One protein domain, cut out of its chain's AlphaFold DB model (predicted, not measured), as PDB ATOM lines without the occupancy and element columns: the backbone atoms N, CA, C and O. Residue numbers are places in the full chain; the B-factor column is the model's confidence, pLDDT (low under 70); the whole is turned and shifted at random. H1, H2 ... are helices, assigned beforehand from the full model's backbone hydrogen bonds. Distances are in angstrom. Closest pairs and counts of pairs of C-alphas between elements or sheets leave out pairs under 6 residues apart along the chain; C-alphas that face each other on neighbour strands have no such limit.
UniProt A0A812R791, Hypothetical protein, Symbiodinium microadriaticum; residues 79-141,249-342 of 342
ATOM      1  N   LEU A  79       5.500 -12.727  38.223       67.56
ATOM      2  CA  LEU A  79       6.575 -13.345  37.425       67.56
ATOM      3  C   LEU A  79       7.854 -12.495  37.395       67.56
ATOM      4  O   LEU A  79       7.942 -11.542  36.615       67.56
ATOM      5  N   ASP A  80       8.875 -12.904  38.151       73.50
ATOM      6  CA  ASP A  80      10.239 -12.398  37.970       73.50
ATOM      7  C   ASP A  80      10.874 -13.010  36.708       73.50
ATOM      8  O   ASP A  80      11.332 -14.159  36.671       73.50
ATOM      9  N   GLY A  81      10.904 -12.211  35.639       72.81
ATOM     10  CA  GLY A  81      11.493 -12.600  34.364       72.81
ATOM     11  C   GLY A  81      12.987 -12.918  34.460       72.81
ATOM     12  O   GLY A  81      13.472 -13.766  33.711       72.81
ATOM     13  N   GLN A  82      13.731 -12.298  35.379       76.00
ATOM     14  CA  GLN A  82      15.166 -12.549  35.505       76.00
ATOM     15  C   GLN A  82      15.441 -13.900  36.164       76.00
ATOM     16  O   GLN A  82      16.330 -14.630  35.717       76.00
ATOM     17  N   LEU A  83      14.643 -14.276  37.162       76.69
ATOM     18  CA  LEU A  83      14.703 -15.602  37.766       76.69
ATOM     19  C   LEU A  83      14.235 -16.697  36.796       76.69
ATOM     20  O   LEU A  83      14.893 -17.733  36.661       76.69
ATOM     21  N   ALA A  84      13.141 -16.462  36.065       78.62
ATOM     22  CA  ALA A  84      12.664 -17.396  35.047       78.62
ATOM     23  C   ALA A  84      13.737 -17.649  33.970       78.62
ATOM     24  O   ALA A  84      13.959 -18.788  33.549       78.62
ATOM     25  N   LEU A  85      14.461 -16.597  33.575       77.69
ATOM     26  CA  LEU A  85      15.572 -16.680  32.633       77.69
ATOM     27  C   LEU A  85      16.767 -17.461  33.208       77.69
ATOM     28  O   LEU A  85      17.383 -18.261  32.499       77.69
ATOM     29  N   ALA A  86      17.068 -17.271  34.496       81.50
ATOM     30  CA  ALA A  86      18.118 -18.002  35.202       81.50
ATOM     31  C   ALA A  86      17.839 -19.511  35.265       81.50
ATOM     32  O   ALA A  86      18.769 -20.315  35.203       81.50
ATOM     33  N   MET A  87      16.567 -19.910  35.356       80.88
ATOM     34  CA  MET A  87      16.178 -21.320  35.401       80.88
ATOM     35  C   MET A  87      16.079 -21.970  34.017       80.88
ATOM     36  O   MET A  87      16.474 -23.126  33.849       80.88
ATOM     37  N   ILE A  88      15.569 -21.255  33.008       83.62
ATOM     38  CA  ILE A  88      15.253 -21.862  31.709       83.62
ATOM     39  C   ILE A  88      16.504 -22.318  30.945       83.62
ATOM     40  O   ILE A  88      16.507 -23.407  30.374       83.62
ATOM     41  N   ALA A  89      17.585 -21.534  30.970       86.25
ATOM     42  CA  ALA A  89      18.822 -21.839  30.250       86.25
ATOM     43  C   ALA A  89      19.521 -23.128  30.739       86.25
ATOM     44  O   ALA A  89      19.760 -24.019  29.915       86.25
ATOM     45  N   PRO A  90      19.796 -23.317  32.048       86.25
ATOM     46  CA  PRO A  90      20.343 -24.580  32.544       86.25
ATOM     47  C   PRO A  90      19.365 -25.754  32.379       86.25
ATOM     48  O   PRO A  90      19.811 -26.874  32.133       86.25
ATOM     49  N   CYS A  91      18.046 -25.525  32.429       87.06
ATOM     50  CA  CYS A  91      17.064 -26.567  32.112       87.06
ATOM     51  C   CYS A  91      17.121 -27.016  30.648       87.06
ATOM     52  O   CYS A  91      17.068 -28.216  30.382       87.06
ATOM     53  N   LEU A  92      17.266 -26.086  29.703       87.06
ATOM     54  CA  LEU A  92      17.454 -26.381  28.279       87.06
ATOM     55  C   LEU A  92      18.752 -27.162  28.038       87.06
ATOM     56  O   LEU A  92      18.749 -28.137  27.283       87.06
ATOM     57  N   ALA A  93      19.838 -26.787  28.723       88.38
ATOM     58  CA  ALA A  93      21.106 -27.513  28.668       88.38
ATOM     59  C   ALA A  93      20.948 -28.955  29.179       88.38
ATOM     60  O   ALA A  93      21.365 -29.906  28.517       88.38
ATOM     61  N   GLY A  94      20.277 -29.131  30.322       88.62
ATOM     62  CA  GLY A  94      19.918 -30.445  30.848       88.62
ATOM     63  C   GLY A  94      19.059 -31.247  29.871       88.62
ATOM     64  O   GLY A  94      19.342 -32.415  29.616       88.62
ATOM     65  N   ASN A  95      18.056 -30.613  29.261       88.19
ATOM     66  CA  ASN A  95      17.173 -31.249  28.286       88.19
ATOM     67  C   ASN A  95      17.945 -31.780  27.066       88.19
ATOM     68  O   ASN A  95      17.691 -32.895  26.613       88.19
ATOM     69  N   LEU A  96      18.952 -31.049  26.581       87.88
ATOM     70  CA  LEU A  96      19.821 -31.525  25.503       87.88
ATOM     71  C   LEU A  96      20.551 -32.823  25.886       87.88
ATOM     72  O   LEU A  96      20.541 -33.785  25.121       87.88
ATOM     73  N   VAL A  97      21.107 -32.894  27.097       88.56
ATOM     74  CA  VAL A  97      21.766 -34.108  27.608       88.56
ATOM     75  C   VAL A  97      20.762 -35.252  27.776       88.56
ATOM     76  O   VAL A  97      21.017 -36.381  27.354       88.56
ATOM     77  N   GLY A  98      19.594 -34.967  28.350       88.19
ATOM     78  CA  GLY A  98      18.575 -35.980  28.604       88.19
ATOM     79  C   GLY A  98      17.948 -36.550  27.330       88.19
ATOM     80  O   GLY A  98      17.703 -37.751  27.264       88.19
ATOM     81  N   THR A  99      17.768 -35.748  26.275       84.44
ATOM     82  CA  THR A  99      17.295 -36.254  24.971       84.44
ATOM     83  C   THR A  99      18.305 -37.176  24.286       84.44
ATOM     84  O   THR A  99      17.901 -38.118  23.601       84.44
ATOM     85  N   ILE A 100      19.609 -36.937  24.464       85.88
ATOM     86  CA  ILE A 100      20.662 -37.850  23.996       85.88
ATOM     87  C   ILE A 100      20.586 -39.147  24.807       85.88
ATOM     88  O   ILE A 100      20.497 -40.229  24.234       85.88
ATOM     89  N   MET A 101      20.501 -39.044  26.132       85.69
ATOM     90  CA  MET A 101      20.384 -40.199  27.023       85.69
ATOM     91  C   MET A 101      19.124 -41.049  26.741       85.69
ATOM     92  O   MET A 101      19.190 -42.276  26.732       85.69
ATOM     93  N   ASN A 102      17.993 -40.417  26.413       86.56
ATOM     94  CA  ASN A 102      16.755 -41.086  25.997       86.56
ATOM     95  C   ASN A 102      16.937 -41.956  24.735       86.56
ATOM     96  O   ASN A 102      16.289 -42.992  24.565       86.56
ATOM     97  N   GLN A 103      17.825 -41.552  23.824       82.88
ATOM     98  CA  GLN A 103      18.141 -42.342  22.630       82.88
ATOM     99  C   GLN A 103      19.016 -43.552  22.967       82.88
ATOM    100  O   GLN A 103      18.833 -44.604  22.358       82.88
ATOM    101  N   LEU A 104      19.913 -43.424  23.950       86.50
ATOM    102  CA  LEU A 104      20.784 -44.514  24.397       86.50
ATOM    103  C   LEU A 104      20.024 -45.580  25.198       86.50
ATOM    104  O   LEU A 104      20.335 -46.766  25.087       86.50
ATOM    105  N   PHE A 105      19.032 -45.191  26.002       86.25
ATOM    106  CA  PHE A 105      18.300 -46.151  26.828       86.25
ATOM    107  C   PHE A 105      17.316 -47.010  26.028       86.25
ATOM    108  O   PHE A 105      16.645 -46.500  25.129       86.25
ATOM    109  N   PRO A 106      17.162 -48.305  26.365       87.81
ATOM    110  CA  PRO A 106      16.138 -49.158  25.771       87.81
ATOM    111  C   PRO A 106      14.728 -48.729  26.215       87.81
ATOM    112  O   PRO A 106      14.535 -48.157  27.288       87.81
ATOM    113  N   SER A 107      13.713 -49.048  25.407       83.62
ATOM    114  CA  SER A 107      12.320 -48.615  25.630       83.62
ATOM    115  C   SER A 107      11.736 -49.060  26.975       83.62
ATOM    116  O   SER A 107      10.956 -48.323  27.573       83.62
ATOM    117  N   VAL A 108      12.133 -50.233  27.473       88.94
ATOM    118  CA  VAL A 108      11.674 -50.774  28.764       88.94
ATOM    119  C   VAL A 108      12.141 -49.908  29.935       88.94
ATOM    120  O   VAL A 108      11.376 -49.669  30.864       88.94
ATOM    121  N   VAL A 109      13.364 -49.374  29.872       88.81
ATOM    122  CA  VAL A 109      13.902 -48.499  30.926       88.81
ATOM    123  C   VAL A 109      13.123 -47.188  30.980       88.81
ATOM    124  O   VAL A 109      12.741 -46.758  32.064       88.81
ATOM    125  N   ILE A 110      12.804 -46.599  29.820       85.19
ATOM    126  CA  ILE A 110      11.984 -45.378  29.731       85.19
ATOM    127  C   ILE A 110      10.587 -45.632  30.314       85.19
ATOM    128  O   ILE A 110      10.074 -44.801  31.054       85.19
ATOM    129  N   MET A 111       9.996 -46.799  30.042       85.31
ATOM    130  CA  MET A 111       8.694 -47.189  30.589       85.31
ATOM    131  C   MET A 111       8.707 -47.344  32.112       85.31
ATOM    132  O   MET A 111       7.811 -46.832  32.779       85.31
ATOM    133  N   ILE A 112       9.718 -48.016  32.670       90.25
ATOM    134  CA  ILE A 112       9.865 -48.166  34.125       90.25
ATOM    135  C   ILE A 112      10.077 -46.799  34.778       90.25
ATOM    136  O   ILE A 112       9.450 -46.499  35.793       90.25
ATOM    137  N   LEU A 113      10.918 -45.948  34.186       85.81
ATOM    138  CA  LEU A 113      11.190 -44.608  34.698       85.81
ATOM    139  C   LEU A 113       9.945 -43.713  34.635       85.81
ATOM    140  O   LEU A 113       9.650 -43.011  35.598       85.81
ATOM    141  N   LEU A 114       9.185 -43.786  33.539       83.50
ATOM    142  CA  LEU A 114       7.903 -43.103  33.383       83.50
ATOM    143  C   LEU A 114       6.901 -43.562  34.449       83.50
ATOM    144  O   LEU A 114       6.289 -42.727  35.112       83.50
ATOM    145  N   LEU A 115       6.774 -44.875  34.661       88.38
ATOM    146  CA  LEU A 115       5.879 -45.443  35.667       88.38
ATOM    147  C   LEU A 115       6.276 -45.020  37.085       88.38
ATOM    148  O   LEU A 115       5.412 -44.641  37.876       88.38
ATOM    149  N   LEU A 116       7.570 -45.043  37.404       87.94
ATOM    150  CA  LEU A 116       8.086 -44.626  38.704       87.94
ATOM    151  C   LEU A 116       7.859 -43.129  38.942       87.94
ATOM    152  O   LEU A 116       7.452 -42.746  40.038       87.94
ATOM    153  N   LEU A 117       8.060 -42.290  37.924       83.44
ATOM    154  CA  LEU A 117       7.854 -40.847  38.030       83.44
ATOM    155  C   LEU A 117       6.369 -40.525  38.221       83.44
ATOM    156  O   LEU A 117       6.026 -39.829  39.174       83.44
ATOM    157  N   VAL A 118       5.482 -41.104  37.405       83.06
ATOM    158  CA  VAL A 118       4.027 -40.950  37.566       83.06
ATOM    159  C   VAL A 118       3.573 -41.456  38.933       83.06
ATOM    160  O   VAL A 118       2.784 -40.783  39.586       83.06
ATOM    161  N   SER A 119       4.104 -42.582  39.416       87.38
ATOM    162  CA  SER A 119       3.764 -43.121  40.743       87.38
ATOM    163  C   SER A 119       4.260 -42.226  41.883       87.38
ATOM    164  O   SER A 119       3.548 -41.993  42.860       87.38
ATOM    165  N   CYS A 120       5.472 -41.680  41.767       84.69
ATOM    166  CA  CYS A 120       6.025 -40.731  42.730       84.69
ATOM    167  C   CYS A 120       5.198 -39.435  42.764       84.69
ATOM    168  O   CYS A 120       4.777 -38.978  43.830       84.69
ATOM    169  N   THR A 121       4.869 -38.871  41.601       79.06
ATOM    170  CA  THR A 121       4.015 -37.682  41.528       79.06
ATOM    171  C   THR A 121       2.601 -37.975  42.018       79.06
ATOM    172  O   THR A 121       2.063 -37.189  42.787       79.06
ATOM    173  N   PHE A 122       2.018 -39.124  41.673       83.44
ATOM    174  CA  PHE A 122       0.698 -39.528  42.156       83.44
ATOM    175  C   PHE A 122       0.677 -39.722  43.674       83.44
ATOM    176  O   PHE A 122      -0.244 -39.276  44.341       83.44
ATOM    177  N   SER A 123       1.704 -40.339  44.258       83.00
ATOM    178  CA  SER A 123       1.761 -40.548  45.710       83.00
ATOM    179  C   SER A 123       1.965 -39.246  46.488       83.00
ATOM    180  O   SER A 123       1.335 -39.052  47.527       83.00
ATOM    181  N   THR A 124       2.795 -38.326  45.993       80.62
ATOM    182  CA  THR A 124       2.943 -36.985  46.589       80.62
ATOM    183  C   THR A 124       1.665 -36.159  46.437       80.62
ATOM    184  O   THR A 124       1.248 -35.494  47.382       80.62
ATOM    185  N   SER A 125       1.006 -36.281  45.287       80.44
ATOM    186  CA  SER A 125      -0.293 -35.696  44.972       80.44
ATOM    187  C   SER A 125      -1.400 -36.196  45.901       80.44
ATOM    188  O   SER A 125      -2.029 -35.401  46.596       80.44
ATOM    189  N   ALA A 126      -1.570 -37.510  46.009       84.31
ATOM    190  CA  ALA A 126      -2.577 -38.136  46.853       84.31
ATOM    191  C   ALA A 126      -2.377 -37.789  48.332       84.31
ATOM    192  O   ALA A 126      -3.337 -37.445  49.013       84.31
ATOM    193  N   ARG A 127      -1.133 -37.807  48.835       84.50
ATOM    194  CA  ARG A 127      -0.838 -37.404  50.223       84.50
ATOM    195  C   ARG A 127      -1.246 -35.958  50.496       84.50
ATOM    196  O   ARG A 127      -1.794 -35.676  51.553       84.50
ATOM    197  N   ARG A 128      -0.996 -35.047  49.553       75.25
ATOM    198  CA  ARG A 128      -1.399 -33.639  49.679       75.25
ATOM    199  C   ARG A 128      -2.913 -33.484  49.645       75.25
ATOM    200  O   ARG A 128      -3.455 -32.838  50.532       75.25
ATOM    201  N   ALA A 129      -3.582 -34.134  48.696       83.06
ATOM    202  CA  ALA A 129      -5.038 -34.127  48.607       83.06
ATOM    203  C   ALA A 129      -5.689 -34.664  49.893       83.06
ATOM    204  O   ALA A 129      -6.628 -34.060  50.401       83.06
ATOM    205  N   LEU A 130      -5.146 -35.743  50.468       89.12
ATOM    206  CA  LEU A 130      -5.597 -36.277  51.754       89.12
ATOM    207  C   LEU A 130      -5.370 -35.283  52.896       89.12
ATOM    208  O   LEU A 130      -6.278 -35.053  53.686       89.12
ATOM    209  N   ASN A 131      -4.192 -34.656  52.975       88.50
ATOM    210  CA  ASN A 131      -3.906 -33.660  54.010       88.50
ATOM    211  C   ASN A 131      -4.857 -32.452  53.934       88.50
ATOM    212  O   ASN A 131      -5.331 -31.997  54.971       88.50
ATOM    213  N   MET A 132      -5.150 -31.959  52.726       84.62
ATOM    214  CA  MET A 132      -6.108 -30.867  52.515       84.62
ATOM    215  C   MET A 132      -7.528 -31.297  52.891       84.62
ATOM    216  O   MET A 132      -8.218 -30.564  53.592       84.62
ATOM    217  N   TRP A 133      -7.936 -32.511  52.508       87.88
ATOM    218  CA  TRP A 133      -9.239 -33.066  52.878       87.88
ATOM    219  C   TRP A 133      -9.406 -33.192  54.398       87.88
ATOM    220  O   TRP A 133     -10.447 -32.823  54.937       87.88
ATOM    221  N   HIS A 134      -8.372 -33.648  55.111       89.75
ATOM    222  CA  HIS A 134      -8.395 -33.716  56.572       89.75
ATOM    223  C   HIS A 134      -8.515 -32.329  57.218       89.75
ATOM    224  O   HIS A 134      -9.348 -32.152  58.106       89.75
ATOM    225  N   ALA A 135      -7.751 -31.340  56.744       86.56
ATOM    226  CA  ALA A 135      -7.810 -29.969  57.258       86.56
ATOM    227  C   ALA A 135      -9.178 -29.304  57.013       86.56
ATOM    228  O   ALA A 135      -9.709 -28.609  57.884       86.56
ATOM    229  N   GLU A 136      -9.789 -29.552  55.851       87.31
ATOM    230  CA  GLU A 136     -11.139 -29.076  55.550       87.31
ATOM    231  C   GLU A 136     -12.183 -29.751  56.452       87.31
ATOM    232  O   GLU A 136     -13.095 -29.092  56.952       87.31
ATOM    233  N   ASN A 137     -12.036 -31.053  56.713       90.00
ATOM    234  CA  ASN A 137     -12.967 -31.797  57.557       90.00
ATOM    235  C   ASN A 137     -12.896 -31.344  59.027       90.00
ATOM    236  O   ASN A 137     -13.932 -31.198  59.676       90.00
ATOM    237  N   GLU A 138     -11.698 -31.045  59.538       88.75
ATOM    238  CA  GLU A 138     -11.507 -30.441  60.866       88.75
ATOM    239  C   GLU A 138     -12.149 -29.047  60.955       88.75
ATOM    240  O   GLU A 138     -12.882 -28.762  61.905       88.75
ATOM    241  N   SER A 139     -11.962 -28.211  59.929       84.56
ATOM    242  CA  SER A 139     -12.557 -26.868  59.851       84.56
ATOM    243  C   SER A 139     -14.091 -26.922  59.801       84.56
ATOM    244  O   SER A 139     -14.772 -26.159  60.487       84.56
ATOM    245  N   ARG A 140     -14.658 -27.876  59.048       80.12
ATOM    246  CA  ARG A 140     -16.109 -28.120  58.971       80.12
ATOM    247  C   ARG A 140     -16.686 -28.582  60.311       80.12
ATOM    248  O   ARG A 140     -17.727 -28.071  60.723       80.12
ATOM    249  N   CYS A 141     -16.007 -29.489  61.015       81.19
ATOM    250  CA  CYS A 141     -16.409 -29.929  62.355       81.19
ATOM    251  C   CYS A 141     -16.353 -28.784  63.382       81.19
ATOM    252  O   CYS A 141     -17.269 -28.653  64.192       81.19
ATOM    253  N   VAL A 249      12.152  -4.789  28.518       79.75
ATOM    254  CA  VAL A 249      12.536  -5.007  27.113       79.75
ATOM    255  C   VAL A 249      13.880  -5.730  27.009       79.75
ATOM    256  O   VAL A 249      14.005  -6.675  26.233       79.75
ATOM    257  N   CYS A 250      14.866  -5.360  27.827       80.56
ATOM    258  CA  CYS A 250      16.156  -6.046  27.886       80.56
ATOM    259  C   CYS A 250      16.003  -7.512  28.331       80.56
ATOM    260  O   CYS A 250      16.617  -8.413  27.756       80.56
ATOM    261  N   THR A 251      15.143  -7.776  29.316       77.94
ATOM    262  CA  THR A 251      14.875  -9.130  29.820       77.94
ATOM    263  C   THR A 251      14.164  -9.996  28.776       77.94
ATOM    264  O   THR A 251      14.606 -11.109  28.497       77.94
ATOM    265  N   TRP A 252      13.123  -9.480  28.119       81.12
ATOM    266  CA  TRP A 252      12.462 -10.176  27.008       81.12
ATOM    267  C   TRP A 252      13.387 -10.353  25.798       81.12
ATOM    268  O   TRP A 252      13.354 -11.400  25.151       81.12
ATOM    269  N   GLY A 253      14.273  -9.390  25.536       84.69
ATOM    270  CA  GLY A 253      15.323  -9.499  24.522       84.69
ATOM    271  C   GLY A 253      16.289 -10.649  24.807       84.69
ATOM    272  O   GLY A 253      16.605 -11.427  23.910       84.69
ATOM    273  N   LYS A 254      16.691 -10.829  26.072       83.00
ATOM    274  CA  LYS A 254      17.495 -11.975  26.523       83.00
ATOM    275  C   LYS A 254      16.766 -13.310  26.324       83.00
ATOM    276  O   LYS A 254      17.375 -14.254  25.824       83.00
ATOM    277  N   PHE A 255      15.471 -13.393  26.648       81.94
ATOM    278  CA  PHE A 255      14.654 -14.580  26.352       81.94
ATOM    279  C   PHE A 255      14.599 -14.886  24.856       81.94
ATOM    280  O   PHE A 255      14.825 -16.028  24.451       81.94
ATOM    281  N   GLY A 256      14.325 -13.865  24.040       84.62
ATOM    282  CA  GLY A 256      14.279 -13.983  22.586       84.62
ATOM    283  C   GLY A 256      15.612 -14.448  22.006       84.62
ATOM    284  O   GLY A 256      15.628 -15.338  21.160       84.62
ATOM    285  N   LEU A 257      16.730 -13.924  22.515       85.88
ATOM    286  CA  LEU A 257      18.075 -14.325  22.105       85.88
ATOM    287  C   LEU A 257      18.355 -15.798  22.422       85.88
ATOM    288  O   LEU A 257      18.824 -16.522  21.549       85.88
ATOM    289  N   VAL A 258      18.047 -16.262  23.640       84.38
ATOM    290  CA  VAL A 258      18.236 -17.675  24.023       84.38
ATOM    291  C   VAL A 258      17.414 -18.595  23.126       84.38
ATOM    292  O   VAL A 258      17.940 -19.587  22.623       84.38
ATOM    293  N   TRP A 259      16.145 -18.257  22.891       84.31
ATOM    294  CA  TRP A 259      15.270 -19.031  22.013       84.31
ATOM    295  C   TRP A 259      15.749 -19.035  20.564       84.31
ATOM    296  O   TRP A 259      15.774 -20.092  19.941       84.31
ATOM    297  N   LEU A 260      16.169 -17.885  20.033       85.94
ATOM    298  CA  LEU A 260      16.693 -17.770  18.675       85.94
ATOM    299  C   LEU A 260      17.979 -18.580  18.513       85.94
ATOM    300  O   LEU A 260      18.093 -19.347  17.560       85.94
ATOM    301  N   CYS A 261      18.910 -18.479  19.465       83.25
ATOM    302  CA  CYS A 261      20.108 -19.312  19.500       83.25
ATOM    303  C   CYS A 261      19.741 -20.798  19.549       83.25
ATOM    304  O   CYS A 261      20.301 -21.586  18.794       83.25
ATOM    305  N   MET A 262      18.776 -21.193  20.383       82.06
ATOM    306  CA  MET A 262      18.334 -22.584  20.484       82.06
ATOM    307  C   MET A 262      17.719 -23.090  19.173       82.06
ATOM    308  O   MET A 262      18.078 -24.171  18.713       82.06
ATOM    309  N   ILE A 263      16.829 -22.313  18.549       84.44
ATOM    310  CA  ILE A 263      16.230 -22.640  17.248       84.44
ATOM    311  C   ILE A 263      17.321 -22.759  16.188       84.44
ATOM    312  O   ILE A 263      17.316 -23.725  15.434       84.44
ATOM    313  N   LEU A 264      18.276 -21.826  16.158       83.88
ATOM    314  CA  LEU A 264      19.404 -21.855  15.232       83.88
ATOM    315  C   LEU A 264      20.249 -23.119  15.434       83.88
ATOM    316  O   LEU A 264      20.530 -23.816  14.468       83.88
ATOM    317  N   ILE A 265      20.597 -23.467  16.676       80.19
ATOM    318  CA  ILE A 265      21.351 -24.688  17.001       80.19
ATOM    319  C   ILE A 265      20.581 -25.936  16.552       80.19
ATOM    320  O   ILE A 265      21.172 -26.827  15.950       80.19
ATOM    321  N   VAL A 266      19.270 -26.010  16.804       78.38
ATOM    322  CA  VAL A 266      18.434 -27.151  16.388       78.38
ATOM    323  C   VAL A 266      18.299 -27.221  14.863       78.38
ATOM    324  O   VAL A 266      18.391 -28.309  14.294       78.38
ATOM    325  N   ALA A 267      18.133 -26.080  14.197       79.81
ATOM    326  CA  ALA A 267      18.036 -25.982  12.745       79.81
ATOM    327  C   ALA A 267      19.354 -26.358  12.049       79.81
ATOM    328  O   ALA A 267      19.330 -27.049  11.031       79.81
ATOM    329  N   LEU A 268      20.494 -25.948  12.619       76.31
ATOM    330  CA  LEU A 268      21.835 -26.313  12.152       76.31
ATOM    331  C   LEU A 268      22.140 -27.789  12.400       76.31
ATOM    332  O   LEU A 268      22.694 -28.448  11.528       76.31
ATOM    333  N   ARG A 269      21.769 -28.314  13.576       73.38
ATOM    334  CA  ARG A 269      21.968 -29.726  13.931       73.38
ATOM    335  C   ARG A 269      21.219 -30.652  12.981       73.38
ATOM    336  O   ARG A 269      21.729 -31.721  12.655       73.38
ATOM    337  N   GLY A 270      20.013 -30.255  12.580       64.00
ATOM    338  CA  GLY A 270      19.200 -31.064  11.695       64.00
ATOM    339  C   GLY A 270      18.624 -32.322  12.354       64.00
ATOM    340  O   GLY A 270      18.903 -32.659  13.512       64.00
ATOM    341  N   GLY A 271      17.765 -33.011  11.607       63.62
ATOM    342  CA  GLY A 271      17.149 -34.287  11.986       63.62
ATOM    343  C   GLY A 271      17.385 -35.355  10.919       63.62
ATOM    344  O   GLY A 271      18.090 -35.116   9.949       63.62
ATOM    345  N   HIS A 272      16.738 -36.519  11.040       53.84
ATOM    346  CA  HIS A 272      16.811 -37.615  10.051       53.84
ATOM    347  C   HIS A 272      16.245 -37.263   8.642       53.84
ATOM    348  O   HIS A 272      16.077 -38.153   7.815       53.84
ATOM    349  N   GLY A 273      15.938 -35.989   8.358       56.78
ATOM    350  CA  GLY A 273      15.439 -35.473   7.076       56.78
ATOM    351  C   GLY A 273      16.261 -34.281   6.561       56.78
ATOM    352  O   GLY A 273      17.364 -34.033   7.045       56.78
ATOM    353  N   HIS A 274      15.728 -33.535   5.581       46.78
ATOM    354  CA  HIS A 274      16.387 -32.359   4.991       46.78
ATOM    355  C   HIS A 274      16.795 -31.350   6.069       46.78
ATOM    356  O   HIS A 274      15.971 -30.625   6.623       46.78
ATOM    357  N   SER A 275      18.088 -31.323   6.356       58.84
ATOM    358  CA  SER A 275      18.716 -30.359   7.248       58.84
ATOM    359  C   SER A 275      19.286 -29.234   6.385       58.84
ATOM    360  O   SER A 275      19.762 -29.501   5.281       58.84
ATOM    361  N   ILE A 276      19.207 -27.980   6.851       66.06
ATOM    362  CA  ILE A 276      19.710 -26.800   6.108       66.06
ATOM    363  C   ILE A 276      21.187 -26.992   5.738       66.06
ATOM    364  O   ILE A 276      21.628 -26.608   4.659       66.06
ATOM    365  N   VAL A 277      21.923 -27.657   6.628       70.56
ATOM    366  CA  VAL A 277      23.252 -28.204   6.392       70.56
ATOM    367  C   VAL A 277      23.106 -29.721   6.471       70.56
ATOM    368  O   VAL A 277      22.598 -30.227   7.468       70.56
ATOM    369  N   SER A 278      23.480 -30.458   5.423       61.81
ATOM    370  CA  SER A 278      23.392 -31.928   5.392       61.81
ATOM    371  C   SER A 278      24.463 -32.550   6.300       61.81
ATOM    372  O   SER A 278      25.447 -33.118   5.837       61.81
ATOM    373  N   ILE A 279      24.299 -32.395   7.613       72.62
ATOM    374  CA  ILE A 279      25.172 -32.998   8.616       72.62
ATOM    375  C   ILE A 279      24.702 -34.434   8.839       72.62
ATOM    376  O   ILE A 279      23.530 -34.690   9.115       72.62
ATOM    377  N   SER A 280      25.621 -35.389   8.718       73.19
ATOM    378  CA  SER A 280      25.314 -36.797   8.979       73.19
ATOM    379  C   SER A 280      25.088 -37.043  10.475       73.19
ATOM    380  O   SER A 280      25.862 -36.573  11.316       73.19
ATOM    381  N   SER A 281      24.056 -37.824  10.814       69.31
ATOM    382  CA  SER A 281      23.803 -38.287  12.185       69.31
ATOM    383  C   SER A 281      25.054 -38.945  12.775       69.31
ATOM    384  O   SER A 281      25.695 -39.763  12.117       69.31
ATOM    385  N   CYS A 282      25.399 -38.598  14.018       73.88
ATOM    386  CA  CYS A 282      26.590 -39.087  14.728       73.88
ATOM    387  C   CYS A 282      27.954 -38.681  14.125       73.88
ATOM    388  O   CYS A 282      28.976 -39.207  14.564       73.88
ATOM    389  N   SER A 283      28.000 -37.731  13.182       82.75
ATOM    390  CA  SER A 283      29.254 -37.118  12.718       82.75
ATOM    391  C   SER A 283      29.902 -36.252  13.806       82.75
ATOM    392  O   SER A 283      29.238 -35.774  14.729       82.75
ATOM    393  N   TRP A 284      31.204 -35.996  13.682       85.25
ATOM    394  CA  TRP A 284      31.918 -35.076  14.569       85.25
ATOM    395  C   TRP A 284      31.312 -33.660  14.530       85.25
ATOM    396  O   TRP A 284      31.212 -33.014  15.569       85.25
ATOM    397  N   GLU A 285      30.817 -33.218  13.368       82.06
ATOM    398  CA  GLU A 285      30.142 -31.924  13.185       82.06
ATOM    399  C   GLU A 285      28.853 -31.841  14.006       82.06
ATOM    400  O   GLU A 285      28.579 -30.833  14.654       82.06
ATOM    401  N   TYR A 286      28.087 -32.932  14.048       82.69
ATOM    402  CA  TYR A 286      26.861 -33.025  14.836       82.69
ATOM    403  C   TYR A 286      27.151 -32.883  16.335       82.69
ATOM    404  O   TYR A 286      26.471 -32.133  17.044       82.69
ATOM    405  N   TRP A 287      28.185 -33.575  16.824       86.62
ATOM    406  CA  TRP A 287      28.604 -33.491  18.224       86.62
ATOM    407  C   TRP A 287      29.219 -32.135  18.562       86.62
ATOM    408  O   TRP A 287      28.983 -31.626  19.656       86.62
ATOM    409  N   LEU A 288      29.931 -31.515  17.621       88.31
ATOM    410  CA  LEU A 288      30.500 -30.184  17.782       88.31
ATOM    411  C   LEU A 288      29.407 -29.114  17.883       88.31
ATOM    412  O   LEU A 288      29.417 -28.338  18.833       88.31
ATOM    413  N   VAL A 289      28.422 -29.106  16.979       85.62
ATOM    414  CA  VAL A 289      27.283 -28.165  17.033       85.62
ATOM    415  C   VAL A 289      26.480 -28.355  18.323       85.62
ATOM    416  O   VAL A 289      26.124 -27.384  18.991       85.62
ATOM    417  N   THR A 290      26.252 -29.609  18.722       84.50
ATOM    418  CA  THR A 290      25.571 -29.943  19.981       84.50
ATOM    419  C   THR A 290      26.371 -29.466  21.200       84.50
ATOM    420  O   THR A 290      25.800 -28.890  22.125       84.50
ATOM    421  N   GLY A 291      27.692 -29.660  21.196       88.75
ATOM    422  CA  GLY A 291      28.595 -29.219  22.257       88.75
ATOM    423  C   GLY A 291      28.669 -27.698  22.377       88.75
ATOM    424  O   GLY A 291      28.560 -27.171  23.481       88.75
ATOM    425  N   ILE A 292      28.764 -26.981  21.251       89.25
ATOM    426  CA  ILE A 292      28.708 -25.513  21.223       89.25
ATOM    427  C   ILE A 292      27.377 -25.029  21.798       89.25
ATOM    428  O   ILE A 292      27.367 -24.148  22.654       89.25
ATOM    429  N   GLY A 293      26.257 -25.629  21.387       87.62
ATOM    430  CA  GLY A 293      24.947 -25.263  21.916       87.62
ATOM    431  C   GLY A 293      24.824 -25.478  23.423       87.62
ATOM    432  O   GLY A 293      24.332 -24.603  24.135       87.62
ATOM    433  N   PHE A 294      25.334 -26.604  23.928       88.62
ATOM    434  CA  PHE A 294      25.396 -26.869  25.363       88.62
ATOM    435  C   PHE A 294      26.240 -25.819  26.103       88.62
ATOM    436  O   PHE A 294      25.791 -25.276  27.109       88.62
ATOM    437  N   LEU A 295      27.427 -25.481  25.585       89.88
ATOM    438  CA  LEU A 295      28.299 -24.464  26.180       89.88
ATOM    439  C   LEU A 295      27.639 -23.087  26.211       89.88
ATOM    440  O   LEU A 295      27.677 -22.429  27.245       89.88
ATOM    441  N   VAL A 296      26.985 -22.667  25.125       88.38
ATOM    442  CA  VAL A 296      26.260 -21.388  25.067       88.38
ATOM    443  C   VAL A 296      25.166 -21.330  26.137       88.38
ATOM    444  O   VAL A 296      25.065 -20.331  26.848       88.38
ATOM    445  N   LEU A 297      24.388 -22.403  26.310       87.06
ATOM    446  CA  LEU A 297      23.328 -22.465  27.322       87.06
ATOM    447  C   LEU A 297      23.880 -22.453  28.755       87.06
ATOM    448  O   LEU A 297      23.301 -21.801  29.624       87.06
ATOM    449  N   ILE A 298      25.005 -23.129  29.006       86.50
ATOM    450  CA  ILE A 298      25.669 -23.122  30.316       86.50
ATOM    451  C   ILE A 298      26.283 -21.755  30.618       86.50
ATOM    452  O   ILE A 298      26.110 -21.263  31.727       86.50
ATOM    453  N   ILE A 299      26.951 -21.119  29.652       88.00
ATOM    454  CA  ILE A 299      27.519 -19.773  29.818       88.00
ATOM    455  C   ILE A 299      26.399 -18.777  30.104       88.00
ATOM    456  O   ILE A 299      26.489 -18.008  31.055       88.00
ATOM    457  N   PHE A 300      25.311 -18.824  29.338       85.19
ATOM    458  CA  PHE A 300      24.174 -17.943  29.564       85.19
ATOM    459  C   PHE A 300      23.520 -18.185  30.932       85.19
ATOM    460  O   PHE A 300      23.245 -17.235  31.663       85.19
ATOM    461  N   GLY A 301      23.338 -19.451  31.318       81.69
ATOM    462  CA  GLY A 301      22.861 -19.819  32.650       81.69
ATOM    463  C   GLY A 301      23.801 -19.359  33.766       81.69
ATOM    464  O   GLY A 301      23.326 -18.918  34.806       81.69
ATOM    465  N   ALA A 302      25.120 -19.407  33.545       82.44
ATOM    466  CA  ALA A 302      26.134 -18.930  34.479       82.44
ATOM    467  C   ALA A 302      26.099 -17.403  34.646       82.44
ATOM    468  O   ALA A 302      26.151 -16.906  35.766       82.44
ATOM    469  N   LEU A 303      25.947 -16.665  33.543       83.06
ATOM    470  CA  LEU A 303      25.828 -15.204  33.546       83.06
ATOM    471  C   LEU A 303      24.518 -14.718  34.181       83.06
ATOM    472  O   LEU A 303      24.471 -13.620  34.726       83.06
ATOM    473  N   ALA A 304      23.463 -15.531  34.120       78.69
ATOM    474  CA  ALA A 304      22.169 -15.250  34.732       78.69
ATOM    475  C   ALA A 304      22.022 -15.843  36.148       78.69
ATOM    476  O   ALA A 304      20.908 -15.876  36.668       78.69
ATOM    477  N   GLN A 305      23.102 -16.332  36.778       76.88
ATOM    478  CA  GLN A 305      23.016 -17.018  38.070       76.88
ATOM    479  C   GLN A 305      22.392 -16.144  39.158       76.88
ATOM    480  O   GLN A 305      22.801 -15.010  39.407       76.88
ATOM    481  N   ARG A 306      21.426 -16.738  39.861       75.38
ATOM    482  CA  ARG A 306      20.810 -16.185  41.063       75.38
ATOM    483  C   ARG A 306      21.038 -17.147  42.230       75.38
ATOM    484  O   ARG A 306      20.943 -18.360  42.030       75.38
ATOM    485  N   PRO A 307      21.316 -16.644  43.446       72.25
ATOM    486  CA  PRO A 307      21.553 -17.491  44.620       72.25
ATOM    487  C   PRO A 307      20.334 -18.358  44.978       72.25
ATOM    488  O   PRO A 307      20.478 -19.458  45.508       72.25
ATOM    489  N   GLU A 308      19.138 -17.904  44.611       71.62
ATOM    490  CA  GLU A 308      17.857 -18.588  44.812       71.62
ATOM    491  C   GLU A 308      17.687 -19.836  43.920       71.62
ATOM    492  O   GLU A 308      16.884 -20.730  44.197       71.62
ATOM    493  N   ALA A 309      18.476 -19.953  42.850       71.38
ATOM    494  CA  ALA A 309      18.345 -20.988  41.833       71.38
ATOM    495  C   ALA A 309      19.706 -21.617  41.483       71.38
ATOM    496  O   ALA A 309      20.305 -21.264  40.467       71.38
ATOM    497  N   PRO A 310      20.213 -22.596  42.262       81.69
ATOM    498  CA  PRO A 310      21.339 -23.431  41.869       81.69
ATOM    499  C   PRO A 310      21.151 -24.029  40.476       81.69
ATOM    500  O   PRO A 310      20.321 -24.914  40.250       81.69
ATOM    501  N   TRP A 311      22.010 -23.574  39.573       82.31
ATOM    502  CA  TRP A 311      22.060 -23.964  38.169       82.31
ATOM    503  C   TRP A 311      22.152 -25.489  37.970       82.31
ATOM    504  O   TRP A 311      21.556 -26.026  37.037       82.31
ATOM    505  N   TYR A 312      22.839 -26.205  38.869       85.12
ATOM    506  CA  TYR A 312      23.002 -27.659  38.782       85.12
ATOM    507  C   TYR A 312      21.682 -28.414  38.984       85.12
ATOM    508  O   TYR A 312      21.451 -29.426  38.328       85.12
ATOM    509  N   LEU A 313      20.787 -27.917  39.846       84.62
ATOM    510  CA  LEU A 313      19.480 -28.545  40.041       84.62
ATOM    511  C   LEU A 313      18.612 -28.370  38.804       84.62
ATOM    512  O   LEU A 313      18.021 -29.341  38.347       84.62
ATOM    513  N   CYS A 314      18.589 -27.169  38.223       84.88
ATOM    514  CA  CYS A 314      17.877 -26.907  36.973       84.88
ATOM    515  C   CYS A 314      18.373 -27.811  35.838       84.88
ATOM    516  O   CYS A 314      17.565 -28.342  35.076       84.88
ATOM    517  N   LEU A 315      19.686 -28.045  35.766       88.00
ATOM    518  CA  LEU A 315      20.294 -28.950  34.793       88.00
ATOM    519  C   LEU A 315      19.844 -30.400  35.009       88.00
ATOM    520  O   LEU A 315      19.360 -31.031  34.071       88.00
ATOM    521  N   VAL A 316      19.941 -30.925  36.234       87.81
ATOM    522  CA  VAL A 316      19.521 -32.305  36.550       87.81
ATOM    523  C   VAL A 316      18.025 -32.494  36.304       87.81
ATOM    524  O   VAL A 316      17.621 -33.481  35.691       87.81
ATOM    525  N   VAL A 317      17.205 -31.532  36.725       84.62
ATOM    526  CA  VAL A 317      15.760 -31.531  36.482       84.62
ATOM    527  C   VAL A 317      15.462 -31.531  34.985       84.62
ATOM    528  O   VAL A 317      14.680 -32.359  34.523       84.62
ATOM    529  N   GLY A 318      16.129 -30.666  34.217       86.00
ATOM    530  CA  GLY A 318      16.017 -30.623  32.761       86.00
ATOM    531  C   GLY A 318      16.378 -31.964  32.122       86.00
ATOM    532  O   GLY A 318      15.602 -32.491  31.326       86.00
ATOM    533  N   ALA A 319      17.494 -32.568  32.532       87.94
ATOM    534  CA  ALA A 319      17.943 -33.862  32.025       87.94
ATOM    535  C   ALA A 319      16.957 -34.988  32.340       87.94
ATOM    536  O   ALA A 319      16.537 -35.698  31.428       87.94
ATOM    537  N   LEU A 320      16.525 -35.125  33.595       85.31
ATOM    538  CA  LEU A 320      15.556 -36.148  33.997       85.31
ATOM    539  C   LEU A 320      14.220 -35.976  33.269       85.31
ATOM    540  O   LEU A 320      13.666 -36.948  32.762       85.31
ATOM    541  N   SER A 321      13.736 -34.738  33.154       83.56
ATOM    542  CA  SER A 321      12.485 -34.424  32.458       83.56
ATOM    543  C   SER A 321      12.529 -34.847  30.981       83.56
ATOM    544  O   SER A 321      11.600 -35.474  30.472       83.56
ATOM    545  N   ALA A 322      13.668 -34.627  30.325       84.88
ATOM    546  CA  ALA A 322      13.894 -34.960  28.926       84.88
ATOM    547  C   ALA A 322      14.099 -36.455  28.670       84.88
ATOM    548  O   ALA A 322      13.666 -36.961  27.635       84.88
ATOM    549  N   VAL A 323      14.724 -37.169  29.615       84.44
ATOM    550  CA  VAL A 323      14.831 -38.636  29.564       84.44
ATOM    551  C   VAL A 323      13.442 -39.269  29.581       84.44
ATOM    552  O   VAL A 323      13.193 -40.225  28.853       84.44
ATOM    553  N   VAL A 324      12.527 -38.723  30.383       79.06
ATOM    554  CA  VAL A 324      11.157 -39.240  30.502       79.06
ATOM    555  C   VAL A 324      10.229 -38.681  29.410       79.06
ATOM    556  O   VAL A 324       9.191 -39.268  29.113       79.06
ATOM    557  N   GLY A 325      10.607 -37.573  28.767       72.88
ATOM    558  CA  GLY A 325       9.797 -36.895  27.751       72.88
ATOM    559  C   GLY A 325       8.664 -36.045  28.335       72.88
ATOM    560  O   GLY A 325       7.723 -35.697  27.627       72.88
ATOM    561  N   ILE A 326       8.747 -35.712  29.622       71.62
ATOM    562  CA  ILE A 326       7.769 -34.898  30.344       71.62
ATOM    563  C   ILE A 326       8.388 -33.514  30.476       71.62
ATOM    564  O   ILE A 326       9.425 -33.386  31.112       71.62
ATOM    565  N   GLY A 327       7.807 -32.482  29.861       65.56
ATOM    566  CA  GLY A 327       8.372 -31.127  29.894       65.56
ATOM    567  C   GLY A 327       8.737 -30.671  31.318       65.56
ATOM    568  O   GLY A 327       7.931 -30.790  32.240       65.56
ATOM    569  N   GLY A 328       9.953 -30.141  31.506       60.91
ATOM    570  CA  GLY A 328      10.541 -29.841  32.825       60.91
ATOM    571  C   GLY A 328       9.805 -28.815  33.698       60.91
ATOM    572  O   GLY A 328      10.121 -28.688  34.881       60.91
ATOM    573  N   ALA A 329       8.788 -28.132  33.167       59.53
ATOM    574  CA  ALA A 329       7.990 -27.132  33.880       59.53
ATOM    575  C   ALA A 329       7.298 -27.677  35.148       59.53
ATOM    576  O   ALA A 329       7.148 -26.955  36.131       59.53
ATOM    577  N   ILE A 330       6.932 -28.964  35.167       62.00
ATOM    578  CA  ILE A 330       6.241 -29.595  36.309       62.00
ATOM    579  C   ILE A 330       7.148 -29.723  37.531       62.00
ATOM    580  O   ILE A 330       6.679 -29.663  38.664       62.00
ATOM    581  N   VAL A 331       8.447 -29.901  37.310       59.28
ATOM    582  CA  VAL A 331       9.412 -30.057  38.400       59.28
ATOM    583  C   VAL A 331       9.874 -28.694  38.915       59.28
ATOM    584  O   VAL A 331      10.178 -28.572  40.099       59.28
ATOM    585  N   LEU A 332       9.865 -27.654  38.072       61.78
ATOM    586  CA  LEU A 332      10.229 -26.296  38.484       61.78
ATOM    587  C   LEU A 332       9.253 -25.703  39.501       61.78
ATOM    588  O   LEU A 332       9.699 -25.113  40.480       61.78
ATOM    589  N   ASN A 333       7.945 -25.884  39.302       62.97
ATOM    590  CA  ASN A 333       6.921 -25.268  40.153       62.97
ATOM    591  C   ASN A 333       7.087 -25.605  41.660       62.97
ATOM    592  O   ASN A 333       7.301 -24.697  42.462       62.97
ATOM    593  N   PRO A 334       7.146 -26.887  42.085       55.62
ATOM    594  CA  PRO A 334       7.391 -27.222  43.489       55.62
ATOM    595  C   PRO A 334       8.793 -26.832  43.988       55.62
ATOM    596  O   PRO A 334       8.999 -26.760  45.200       55.62
ATOM    597  N   MET A 335       9.774 -26.613  43.100       54.69
ATOM    598  CA  MET A 335      11.095 -26.116  43.503       54.69
ATOM    599  C   MET A 335      11.092 -24.621  43.818       54.69
ATOM    600  O   MET A 335      11.793 -24.231  44.749       54.69
ATOM    601  N   MET A 336      10.321 -23.808  43.091       58.31
ATOM    602  CA  MET A 336      10.202 -22.375  43.390       58.31
ATOM    603  C   MET A 336       9.475 -22.145  44.716       58.31
ATOM    604  O   MET A 336       9.967 -21.431  45.584       58.31
ATOM    605  N   VAL A 337       8.391 -22.890  44.931       56.22
ATOM    606  CA  VAL A 337       7.590 -22.866  46.164       56.22
ATOM    607  C   VAL A 337       8.426 -23.222  47.394       56.22
ATOM    608  O   VAL A 337       8.413 -22.519  48.398       56.22
ATOM    609  N   LYS A 338       9.222 -24.299  47.325       53.94
ATOM    610  CA  LYS A 338      10.098 -24.708  48.441       53.94
ATOM    611  C   LYS A 338      11.174 -23.680  48.787       53.94
ATOM    612  O   LYS A 338      11.813 -23.816  49.826       53.94
ATOM    613  N   ARG A 339      11.414 -22.704  47.911       55.09
ATOM    614  CA  ARG A 339      12.389 -21.634  48.115       55.09
ATOM    615  C   ARG A 339      11.766 -20.289  48.466       55.09
ATOM    616  O   ARG A 339      12.520 -19.340  48.634       55.09
ATOM    617  N   GLY A 340      10.443 -20.229  48.636       44.69
ATOM    618  CA  GLY A 340       9.742 -19.007  49.034       44.69
ATOM    619  C   GLY A 340       9.697 -17.947  47.937       44.69
ATOM    620  O   GLY A 340       9.653 -16.762  48.245       44.69
ATOM    621  N   ILE A 341       9.758 -18.375  46.676       50.47
ATOM    622  CA  ILE A 341       9.618 -17.505  45.513       50.47
ATOM    623  C   ILE A 341       8.155 -17.627  45.067       50.47
ATOM    624  O   ILE A 341       7.823 -18.535  44.298       50.47
ATOM    625  N   GLU A 342       7.292 -16.780  45.629       41.38
ATOM    626  CA  GLU A 342       5.909 -16.546  45.176       41.38
ATOM    627  C   GLU A 342       5.793 -15.184  44.490       41.38
ATOM    628  O   GLU A 342       6.411 -14.217  44.995       41.38
TER     629      GLU A 342
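What this domain is: This is residues 79 to 141 and 249 to 342 of the 342 residues of the protein "Hypothetical protein" of Symbiodinium microadriaticum (UniProt A0A812R791). What shape is this? Helix H2 is a long arm whose residues 122 to 141 stick out from a body of helices built round H1. The hairpin of H3 and H4 packs on H1, and H5 crosses H1 with H6 folded back on it. What makes it up? The printed part has 157 residues with six named helices, H1 to H6 in order, and no named strand: all helix. It is loose, with a radius of gyration of the C-alphas of 19.1 A, and flat, spanning 69 by 44 by 23 A.

Where its parts are: Where is the longest helix? H2, residues 107 to 141, runs 50.2 A from C-alpha 107 at (12.320, -48.615, 25.630) to C-alpha 141 at (-16.409, -29.929, 62.355). And the others? H1 is residues 81 to 104, 34.7 A, with a kink of 26 degrees near residue 94. H3 is residues 249 to 269, H4 284 to 303, H5 311 to 324 and H6 329 to 337.

How they stand to each other: What does H2 touch? Its residues 110 to 114 alone touch H5, the closest C-alphas being Leu 114 and Val 324, 5.8 A apart. What touches H1? H5 does, at a steep tilt of 43 degrees, with C-alphas Gly 98 and Ala 319 closest at 4.1 A. H1, H3 and H4 form a bundle, helices side by side; for instance, H1 touches H4 with residues 85 to 96 alone, C-alphas Ala 89 and Gly 301 being closest at 5.1 A. Are the backbones complete? Every O i to N i+4 pair is within hydrogen-bond range in H2, H3, H4 and H5, against 18 of 20 in H1 and 3 of 5 in H6.

The domain as a whole: Is there a cut? Residues 142 to 248 are not printed, and C-alphas 141 and 249 are 52.0 A apart. Where is confidence low? Residues 327 to 342 and 270 to 276 are among those under 70, the latter in the long link from H3 to H4.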